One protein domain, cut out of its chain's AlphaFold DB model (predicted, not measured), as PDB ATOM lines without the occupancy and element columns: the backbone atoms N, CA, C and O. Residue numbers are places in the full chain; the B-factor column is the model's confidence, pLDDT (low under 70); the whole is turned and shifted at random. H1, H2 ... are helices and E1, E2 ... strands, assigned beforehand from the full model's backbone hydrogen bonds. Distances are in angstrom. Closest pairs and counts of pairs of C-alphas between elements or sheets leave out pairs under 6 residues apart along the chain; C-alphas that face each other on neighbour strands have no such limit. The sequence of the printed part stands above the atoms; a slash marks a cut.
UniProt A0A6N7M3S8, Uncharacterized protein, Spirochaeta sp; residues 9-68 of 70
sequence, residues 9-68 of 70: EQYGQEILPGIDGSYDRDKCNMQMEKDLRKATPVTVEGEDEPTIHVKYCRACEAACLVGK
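This is residues 9 to 68 of the 70 residues of an uncharacterized protein of Spirochaeta sp (UniProt A0A6N7M3S8). A thin hairpin of two short strands, E1 and E2, extends the line of one long helix, H1; after it the chain folds back to a short helix, H2, near the start of H1, and residues 9 to 14 stick out. The printed part has 60 residues, under half in named elements, in the order H1, E1, E2, H2; the class is mixed and the sheet antiparallel. It is only just loose, close to extended, with a radius of gyration of the C-alphas of 15.2 A, and only just flat, spanning 44 by 29 by 14 A.

Residues 9 to 24 hold no named element. H1, residues 25 to 38, runs 19.9 A from C-alpha 25 at (61.686, 155.214, 127.924). E1 is residues 40 to 42, E2 51 to 53, and H2 59 to 63, ending at C-alpha 63 (72.205, 158.193, 120.781).

E1 and E2 form an antiparallel hairpin at 123 degrees; N 42 and O 51 are 2.8 A apart, within hydrogen-bond range. H1 and E2 are near each other. H1 and H2 are close but not clearly touching, the closest C-alphas, Cys 28 and Cys 60, 7.7 A apart. E1 and H2 are apart. In H1 and H2 every O i to N i+4 pair is within hydrogen-bond range.

The farthest C-alphas, Asp 48 and Lys 68, are 45.1 A apart. The printed part has no cut, and no link is long. pLDDT is under 70 at residues 10 to 22 and 65 to 68.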
ATOM      1  N   GLU A   9      74.531 141.060 110.193       70.56
ATOM      2  CA  GLU A   9      73.788 140.352 109.151       70.56
ATOM      3  C   GLU A   9      72.340 140.036 109.568       70.56
ATOM      4  O   GLU A   9      71.422 140.159 108.761       70.56
ATOM      5  N   GLN A  10      72.105 139.720 110.848       65.25
ATOM      6  CA  GLN A  10      70.753 139.516 111.391       65.25
ATOM      7  C   GLN A  10      69.948 140.819 111.478       65.25
ATOM      8  O   GLN A  10      68.719 140.787 111.463       65.25
ATOM      9  N   TYR A  11      70.633 141.958 111.583       64.56
ATOM     10  CA  TYR A  11      70.018 143.270 111.766       64.56
ATOM     11  C   TYR A  11      69.998 144.132 110.495       64.56
ATOM     12  O   TYR A  11      69.338 145.173 110.488       64.56
ATOM     13  N   GLY A  12      70.695 143.716 109.431       67.56
ATOM     14  CA  GLY A  12      70.782 144.440 108.160       67.56
ATOM     15  C   GLY A  12      71.484 145.800 108.263       67.56
ATOM     16  O   GLY A  12      71.177 146.700 107.485       67.56
ATOM     17  N   GLN A  13      72.378 145.978 109.240       61.72
ATOM     18  CA  GLN A  13      73.118 147.224 109.475       61.72
ATOM     19  C   GLN A  13      74.523 146.918 110.013       61.72
ATOM     20  O   GLN A  13      74.666 146.102 110.918       61.72
ATOM     21  N   GLU A  14      75.538 147.605 109.479       60.28
ATOM     22  CA  GLU A  14      76.952 147.456 109.886       60.28
ATOM     23  C   GLU A  14      77.220 148.030 111.286       60.28
ATOM     24  O   GLU A  14      78.107 147.585 112.002       60.28
ATOM     25  N   ILE A  15      76.436 149.026 111.713       59.62
ATOM     26  CA  ILE A  15      76.535 149.594 113.060       59.62
ATOM     27  C   ILE A  15      75.399 149.022 113.889       59.62
ATOM     28  O   ILE A  15      74.263 149.502 113.854       59.62
ATOM     29  N   LEU A  16      75.716 147.986 114.653       56.22
ATOM     30  CA  LEU A  16      74.810 147.500 115.673       56.22
ATOM     31  C   LEU A  16      74.775 148.504 116.828       56.22
ATOM     32  O   LEU A  16      75.834 148.871 117.347       56.22
ATOM     33  N   PRO A  17      73.590 148.952 117.274       57.25
ATOM     34  CA  PRO A  17      73.497 149.620 118.556       57.25
ATOM     35  C   PRO A  17      74.004 148.622 119.604       57.25
ATOM     36  O   PRO A  17      73.385 147.583 119.813       57.25
ATOM     37  N   GLY A  18      75.159 148.911 120.212       51.94
ATOM     38  CA  GLY A  18      75.792 148.100 121.261       51.94
ATOM     39  C   GLY A  18      75.019 148.155 122.577       51.94
ATOM     40  O   GLY A  18      75.574 148.500 123.612       51.94
ATOM     41  N   ILE A  19      73.718 147.898 122.508       61.25
ATOM     42  CA  ILE A  19      72.746 148.113 123.564       61.25
ATOM     43  C   ILE A  19      72.126 146.757 123.863       61.25
ATOM     44  O   ILE A  19      71.645 146.070 122.967       61.25
ATOM     45  N   ASP A  20      72.074 146.400 125.135       64.69
ATOM     46  CA  ASP A  20      71.391 145.215 125.668       64.69
ATOM     47  C   ASP A  20      69.848 145.293 125.568       64.69
ATOM     48  O   ASP A  20      69.131 144.531 126.212       64.69
ATOM     49  N   GLY A  21      69.323 146.231 124.774       64.00
ATOM     50  CA  GLY A  21      67.907 146.579 124.716       64.00
ATOM     51  C   GLY A  21      67.437 147.535 125.822       64.00
ATOM     52  O   GLY A  21      66.233 147.775 125.924       64.00
ATOM     53  N   SER A  22      68.331 148.100 126.641       69.38
ATOM     54  CA  SER A  22      67.979 149.121 127.634       69.38
ATOM     55  C   SER A  22      67.875 150.520 127.017       69.38
ATOM     56  O   SER A  22      68.816 151.045 126.420       69.38
ATOM     57  N   TYR A  23      66.730 151.175 127.222       75.50
ATOM     58  CA  TYR A  23      66.457 152.516 126.702       75.50
ATOM     59  C   TYR A  23      65.882 153.437 127.777       75.50
ATOM     60  O   TYR A  23      65.151 153.004 128.670       75.50
ATOM     61  N   ASP A  24      66.156 154.736 127.650       83.12
ATOM     62  CA  ASP A  24      65.456 155.775 128.407       83.12
ATOM     63  C   ASP A  24      64.045 155.954 127.824       83.12
ATOM     64  O   ASP A  24      63.838 156.679 126.846       83.12
ATOM     65  N   ARG A  25      63.076 155.242 128.406       84.19
ATOM     66  CA  ARG A  25      61.686 155.214 127.924       84.19
ATOM     67  C   ARG A  25      61.047 156.599 127.890       84.19
ATOM     68  O   ARG A  25      60.271 156.870 126.976       84.19
ATOM     69  N   ASP A  26      61.388 157.477 128.828       88.62
ATOM     70  CA  ASP A  26      60.824 158.825 128.883       88.62
ATOM     71  C   ASP A  26      61.306 159.655 127.690       88.62
ATOM     72  O   ASP A  26      60.513 160.313 127.011       88.62
ATOM     73  N   LYS A  27      62.597 159.558 127.350       84.94
ATOM     74  CA  LYS A  27      63.135 160.197 126.141       84.94
ATOM     75  C   LYS A  27      62.591 159.588 124.855       84.94
ATOM     76  O   LYS A  27      62.293 160.343 123.926       84.94
ATOM     77  N   CYS A  28      62.430 158.267 124.799       85.44
ATOM     78  CA  CYS A  28      61.798 157.600 123.662       85.44
ATOM     79  C   CYS A  28      60.372 158.121 123.444       85.44
ATOM     80  O   CYS A  28      60.047 158.545 122.337       85.44
ATOM     81  N   ASN A  29      59.559 158.190 124.502       89.88
ATOM     82  CA  ASN A  29      58.190 158.706 124.435       89.88
ATOM     83  C   ASN A  29      58.151 160.153 123.928       89.88
ATOM     84  O   ASN A  29      57.387 160.468 123.016       89.88
ATOM     85  N   MET A  30      59.030 161.021 124.442       90.50
ATOM     86  CA  MET A  30      59.124 162.403 123.963       90.50
ATOM     87  C   MET A  30      59.451 162.496 122.468       90.50
ATOM     88  O   MET A  30      58.971 163.408 121.792       90.50
ATOM     89  N   GLN A  31      60.287 161.599 121.937       89.31
ATOM     90  CA  GLN A  31      60.591 161.576 120.506       89.31
ATOM     91  C   GLN A  31      59.395 161.064 119.696       89.31
ATOM     92  O   GLN A  31      59.020 161.706 118.717       89.31
ATOM     93  N   MET A  32      58.734 159.994 120.148       90.00
ATOM     94  CA  MET A  32      57.545 159.455 119.482       90.00
ATOM     95  C   MET A  32      56.419 160.487 119.379       90.00
ATOM     96  O   MET A  32      55.798 160.615 118.328       90.00
ATOM     97  N   GLU A  33      56.191 161.293 120.419       93.50
ATOM     98  CA  GLU A  33      55.218 162.390 120.362       93.50
ATOM     99  C   GLU A  33      55.578 163.470 119.333       93.50
ATOM    100  O   GLU A  33      54.692 164.084 118.733       93.50
ATOM    101  N   LYS A  34      56.871 163.760 119.149       91.75
ATOM    102  CA  LYS A  34      57.329 164.705 118.121       91.75
ATOM    103  C   LYS A  34      57.127 164.122 116.729       91.75
ATOM    104  O   LYS A  34      56.752 164.864 115.825       91.75
ATOM    105  N   ASP A  35      57.366 162.825 116.567       91.31
ATOM    106  CA  ASP A  35      57.203 162.129 115.292       91.31
ATOM    107  C   ASP A  35      55.723 162.026 114.915       91.31
ATOM    108  O   ASP A  35      55.362 162.358 113.790       91.31
ATOM    109  N   LEU A  36      54.849 161.713 115.878       92.44
ATOM    110  CA  LEU A  36      53.391 161.767 115.724       92.44
ATOM    111  C   LEU A  36      52.915 163.153 115.279       92.44
ATOM    112  O   LEU A  36      52.122 163.265 114.350       92.44
ATOM    113  N   ARG A  37      53.436 164.224 115.890       92.56
ATOM    114  CA  ARG A  37      53.097 165.608 115.512       92.56
ATOM    115  C   ARG A  37      53.570 166.000 114.111       92.56
ATOM    116  O   ARG A  37      53.020 166.931 113.530       92.56
ATOM    117  N   LYS A  38      54.602 165.337 113.589       90.88
ATOM    118  CA  LYS A  38      55.133 165.554 112.234       90.88
ATOM    119  C   LYS A  38      54.526 164.610 111.199       90.88
ATOM    120  O   LYS A  38      54.770 164.801 110.009       90.88
ATOM    121  N   ALA A  39      53.800 163.586 111.637       91.75
ATOM    122  CA  ALA A  39      53.219 162.598 110.754       91.75
ATOM    123  C   ALA A  39      52.121 163.231 109.897       91.75
ATOM    124  O   ALA A  39      51.326 164.048 110.361       91.75
ATOM    125  N   THR A  40      52.091 162.839 108.630       89.56
ATOM    126  CA  THR A  40      51.096 163.306 107.669       89.56
ATOM    127  C   THR A  40      50.079 162.202 107.407       89.56
ATOM    128  O   THR A  40      50.479 161.036 107.307       89.56
ATOM    129  N   PRO A  41      48.790 162.541 107.242       91.38
ATOM    130  CA  PRO A  41      47.806 161.586 106.761       91.38
ATOM    131  C   PRO A  41      48.216 161.048 105.390       91.38
ATOM    132  O   PRO A  41      48.703 161.794 104.538       91.38
ATOM    133  N   VAL A  42      48.002 159.758 105.173       91.69
ATOM    134  CA  VAL A  42      48.188 159.093 103.887       91.69
ATOM    135  C   VAL A  42      46.941 158.305 103.551       91.69
ATOM    136  O   VAL A  42      46.391 157.583 104.381       91.69
ATOM    137  N   THR A  43      46.510 158.449 102.308       92.06
ATOM    138  CA  THR A  43      45.457 157.622 101.732       92.06
ATOM    139  C   THR A  43      46.054 156.275 101.357       92.06
ATOM    140  O   THR A  43      47.074 156.215 100.667       92.06
ATOM    141  N   VAL A  44      45.428 155.202 101.829       87.94
ATOM    142  CA  VAL A  44      45.798 153.823 101.512       87.94
ATOM    143  C   VAL A  44      44.721 153.258 100.593       87.94
ATOM    144  O   VAL A  44      43.535 153.506 100.795       87.94
ATOM    145  N   GLU A  45      45.126 152.544  99.545       90.75
ATOM    146  CA  GLU A  45      44.181 151.925  98.614       90.75
ATOM    147  C   GLU A  45      43.309 150.897  99.353       90.75
ATOM    148  O   GLU A  45      43.831 149.986  99.993       90.75
ATOM    149  N   GLY A  46      41.986 151.058  99.273       89.56
ATOM    150  CA  GLY A  46      41.015 150.206  99.969       89.56
ATOM    151  C   GLY A  46      40.562 150.712 101.345       89.56
ATOM    152  O   GLY A  46      39.702 150.075 101.944       89.56
ATOM    153  N   GLU A  47      41.086 151.843 101.822       87.81
ATOM    154  CA  GLU A  47      40.628 152.521 103.043       87.81
ATOM    155  C   GLU A  47      39.809 153.769 102.679       87.81
ATOM    156  O   GLU A  47      40.239 154.591 101.865       87.81
ATOM    157  N   ASP A  48      38.638 153.926 103.302       88.38
ATOM    158  CA  ASP A  48      37.753 155.076 103.062       88.38
ATOM    159  C   ASP A  48      38.267 156.363 103.737       88.38
ATOM    160  O   ASP A  48      37.982 157.470 103.272       88.38
ATOM    161  N   GLU A  49      39.054 156.238 104.814       91.69
ATOM    162  CA  GLU A  49      39.607 157.368 105.564       91.69
ATOM    163  C   GLU A  49      41.149 157.401 105.531       91.69
ATOM    164  O   GLU A  49      41.804 156.357 105.576       91.69
ATOM    165  N   PRO A  50      41.777 158.594 105.471       88.75
ATOM    166  CA  PRO A  50      43.231 158.717 105.555       88.75
ATOM    167  C   PRO A  50      43.774 158.217 106.898       88.75
ATOM    168  O   PRO A  50      43.304 158.627 107.960       88.75
ATOM    169  N   THR A  51      44.841 157.419 106.862       89.56
ATOM    170  CA  THR A  51      45.519 156.933 108.072       89.56
ATOM    171  C   THR A  51      46.751 157.771 108.405       89.56
ATOM    172  O   THR A  51      47.390 158.347 107.522       89.56
ATOM    173  N   ILE A  52      47.125 157.844 109.682       89.19
ATOM    174  CA  ILE A  52      48.350 158.531 110.107       89.19
ATOM    175  C   ILE A  52      49.524 157.561 109.979       89.19
ATOM    176  O   ILE A  52      49.647 156.611 110.750       89.19
ATOM    177  N   HIS A  53      50.435 157.834 109.046       87.00
ATOM    178  CA  HIS A  53      51.679 157.078 108.931       87.00
ATOM    179  C   HIS A  53      52.817 157.837 109.605       87.00
ATOM    180  O   HIS A  53      53.330 158.837 109.098       87.00
ATOM    181  N   VAL A  54      53.232 157.331 110.762       88.19
ATOM    182  CA  VAL A  54      54.392 157.837 111.496       88.19
ATOM    183  C   VAL A  54      55.632 157.069 111.054       88.19
ATOM    184  O   VAL A  54      55.655 155.842 111.106       88.19
ATOM    185  N   LYS A  55      56.683 157.782 110.645       81.06
ATOM    186  CA  LYS A  55      57.990 157.174 110.370       81.06
ATOM    187  C   LYS A  55      58.875 157.293 111.601       81.06
ATOM    188  O   LYS A  55      59.314 158.391 111.931       81.06
ATOM    189  N   TYR A  56      59.178 156.167 112.232       80.44
ATOM    190  CA  TYR A  56      60.198 156.101 113.274       80.44
ATOM    191  C   TYR A  56      61.561 155.789 112.646       80.44
ATOM    192  O   TYR A  56      61.669 154.913 111.789       80.44
ATOM    193  N   CYS A  57      62.607 156.514 113.054       77.38
ATOM    194  CA  CYS A  57      63.989 156.201 112.681       77.38
ATOM    195  C   CYS A  57      64.725 155.549 113.857       77.38
ATOM    196  O   CYS A  57      64.392 155.796 115.013       77.38
ATOM    197  N   ARG A  58      65.766 154.763 113.566       76.62
ATOM    198  CA  ARG A  58      66.568 154.069 114.590       76.62
ATOM    199  C   ARG A  58      67.740 154.893 115.130       76.62
ATOM    200  O   ARG A  58      68.495 154.424 115.973       76.62
ATOM    201  N   ALA A  59      67.900 156.142 114.686       76.94
ATOM    202  CA  ALA A  59      69.014 156.997 115.106       76.94
ATOM    203  C   ALA A  59      69.016 157.278 116.621       76.94
ATOM    204  O   ALA A  59      70.073 157.458 117.223       76.94
ATOM    205  N   CYS A  60      67.835 157.292 117.251       76.56
ATOM    206  CA  CYS A  60      67.705 157.464 118.696       76.56
ATOM    207  C   CYS A  60      68.282 156.286 119.497       76.56
ATOM    208  O   CYS A  60      68.726 156.502 120.623       76.56
ATOM    209  N   GLU A  61      68.341 155.082 118.919       75.50
ATOM    210  CA  GLU A  61      68.967 153.921 119.553       75.50
ATOM    211  C   GLU A  61      70.463 154.195 119.741       75.50
ATOM    212  O   GLU A  61      70.954 154.174 120.865       75.50
ATOM    213  N   ALA A  62      71.167 154.613 118.685       72.12
ATOM    214  CA  ALA A  62      72.600 154.927 118.739       72.12
ATOM    215  C   ALA A  62      72.961 156.137 119.632       72.12
ATOM    216  O   ALA A  62      74.107 156.280 120.059       72.12
ATOM    217  N   ALA A  63      72.003 157.022 119.924       74.44
ATOM    218  CA  ALA A  63      72.205 158.193 120.781       74.44
ATOM    219  C   ALA A  63      71.848 157.950 122.261       74.44
ATOM    220  O   ALA A  63      72.115 158.814 123.104       74.44
ATOM    221  N   CYS A  64      71.226 156.812 122.592       73.25
ATOM    222  CA  CYS A  64      70.718 156.537 123.931       73.25
ATOM    223  C   CYS A  64      71.860 156.438 124.956       73.25
ATOM    224  O   CYS A  64      72.727 155.575 124.861       73.25
ATOM    225  N   LEU A  65      71.839 157.303 125.976       68.12
ATOM    226  CA  LEU A  65      72.864 157.317 127.030       68.12
ATOM    227  C   LEU A  65      72.799 156.094 127.955       68.12
ATOM    228  O   LEU A  65      73.812 155.750 128.546       68.12
ATOM    229  N   VAL A  66      71.634 155.448 128.072       66.94
ATOM    230  CA  VAL A  66      71.454 154.228 128.884       66.94
ATOM    231  C   VAL A  66      72.162 153.031 128.243       66.94
ATOM    232  O   VAL A  66      72.669 152.176 128.954       66.94
ATOM    233  N   GLY A  67      72.244 153.008 126.911       55.56
ATOM    234  CA  GLY A  67      72.910 151.958 126.140       55.56
ATOM    235  C   GLY A  67      74.391 152.205 125.859       55.56
ATOM    236  O   GLY A  67      75.006 151.430 125.134       55.56
ATOM    237  N   LYS A  68      74.979 153.290 126.379       54.81
ATOM    238  CA  LYS A  68      76.420 153.516 126.248       54.81
ATOM    239  C   LYS A  68      77.156 152.657 127.267       54.81
ATOM    240  O   LYS A  68      77.044 152.895 128.468       54.81
TER     241      LYS A  68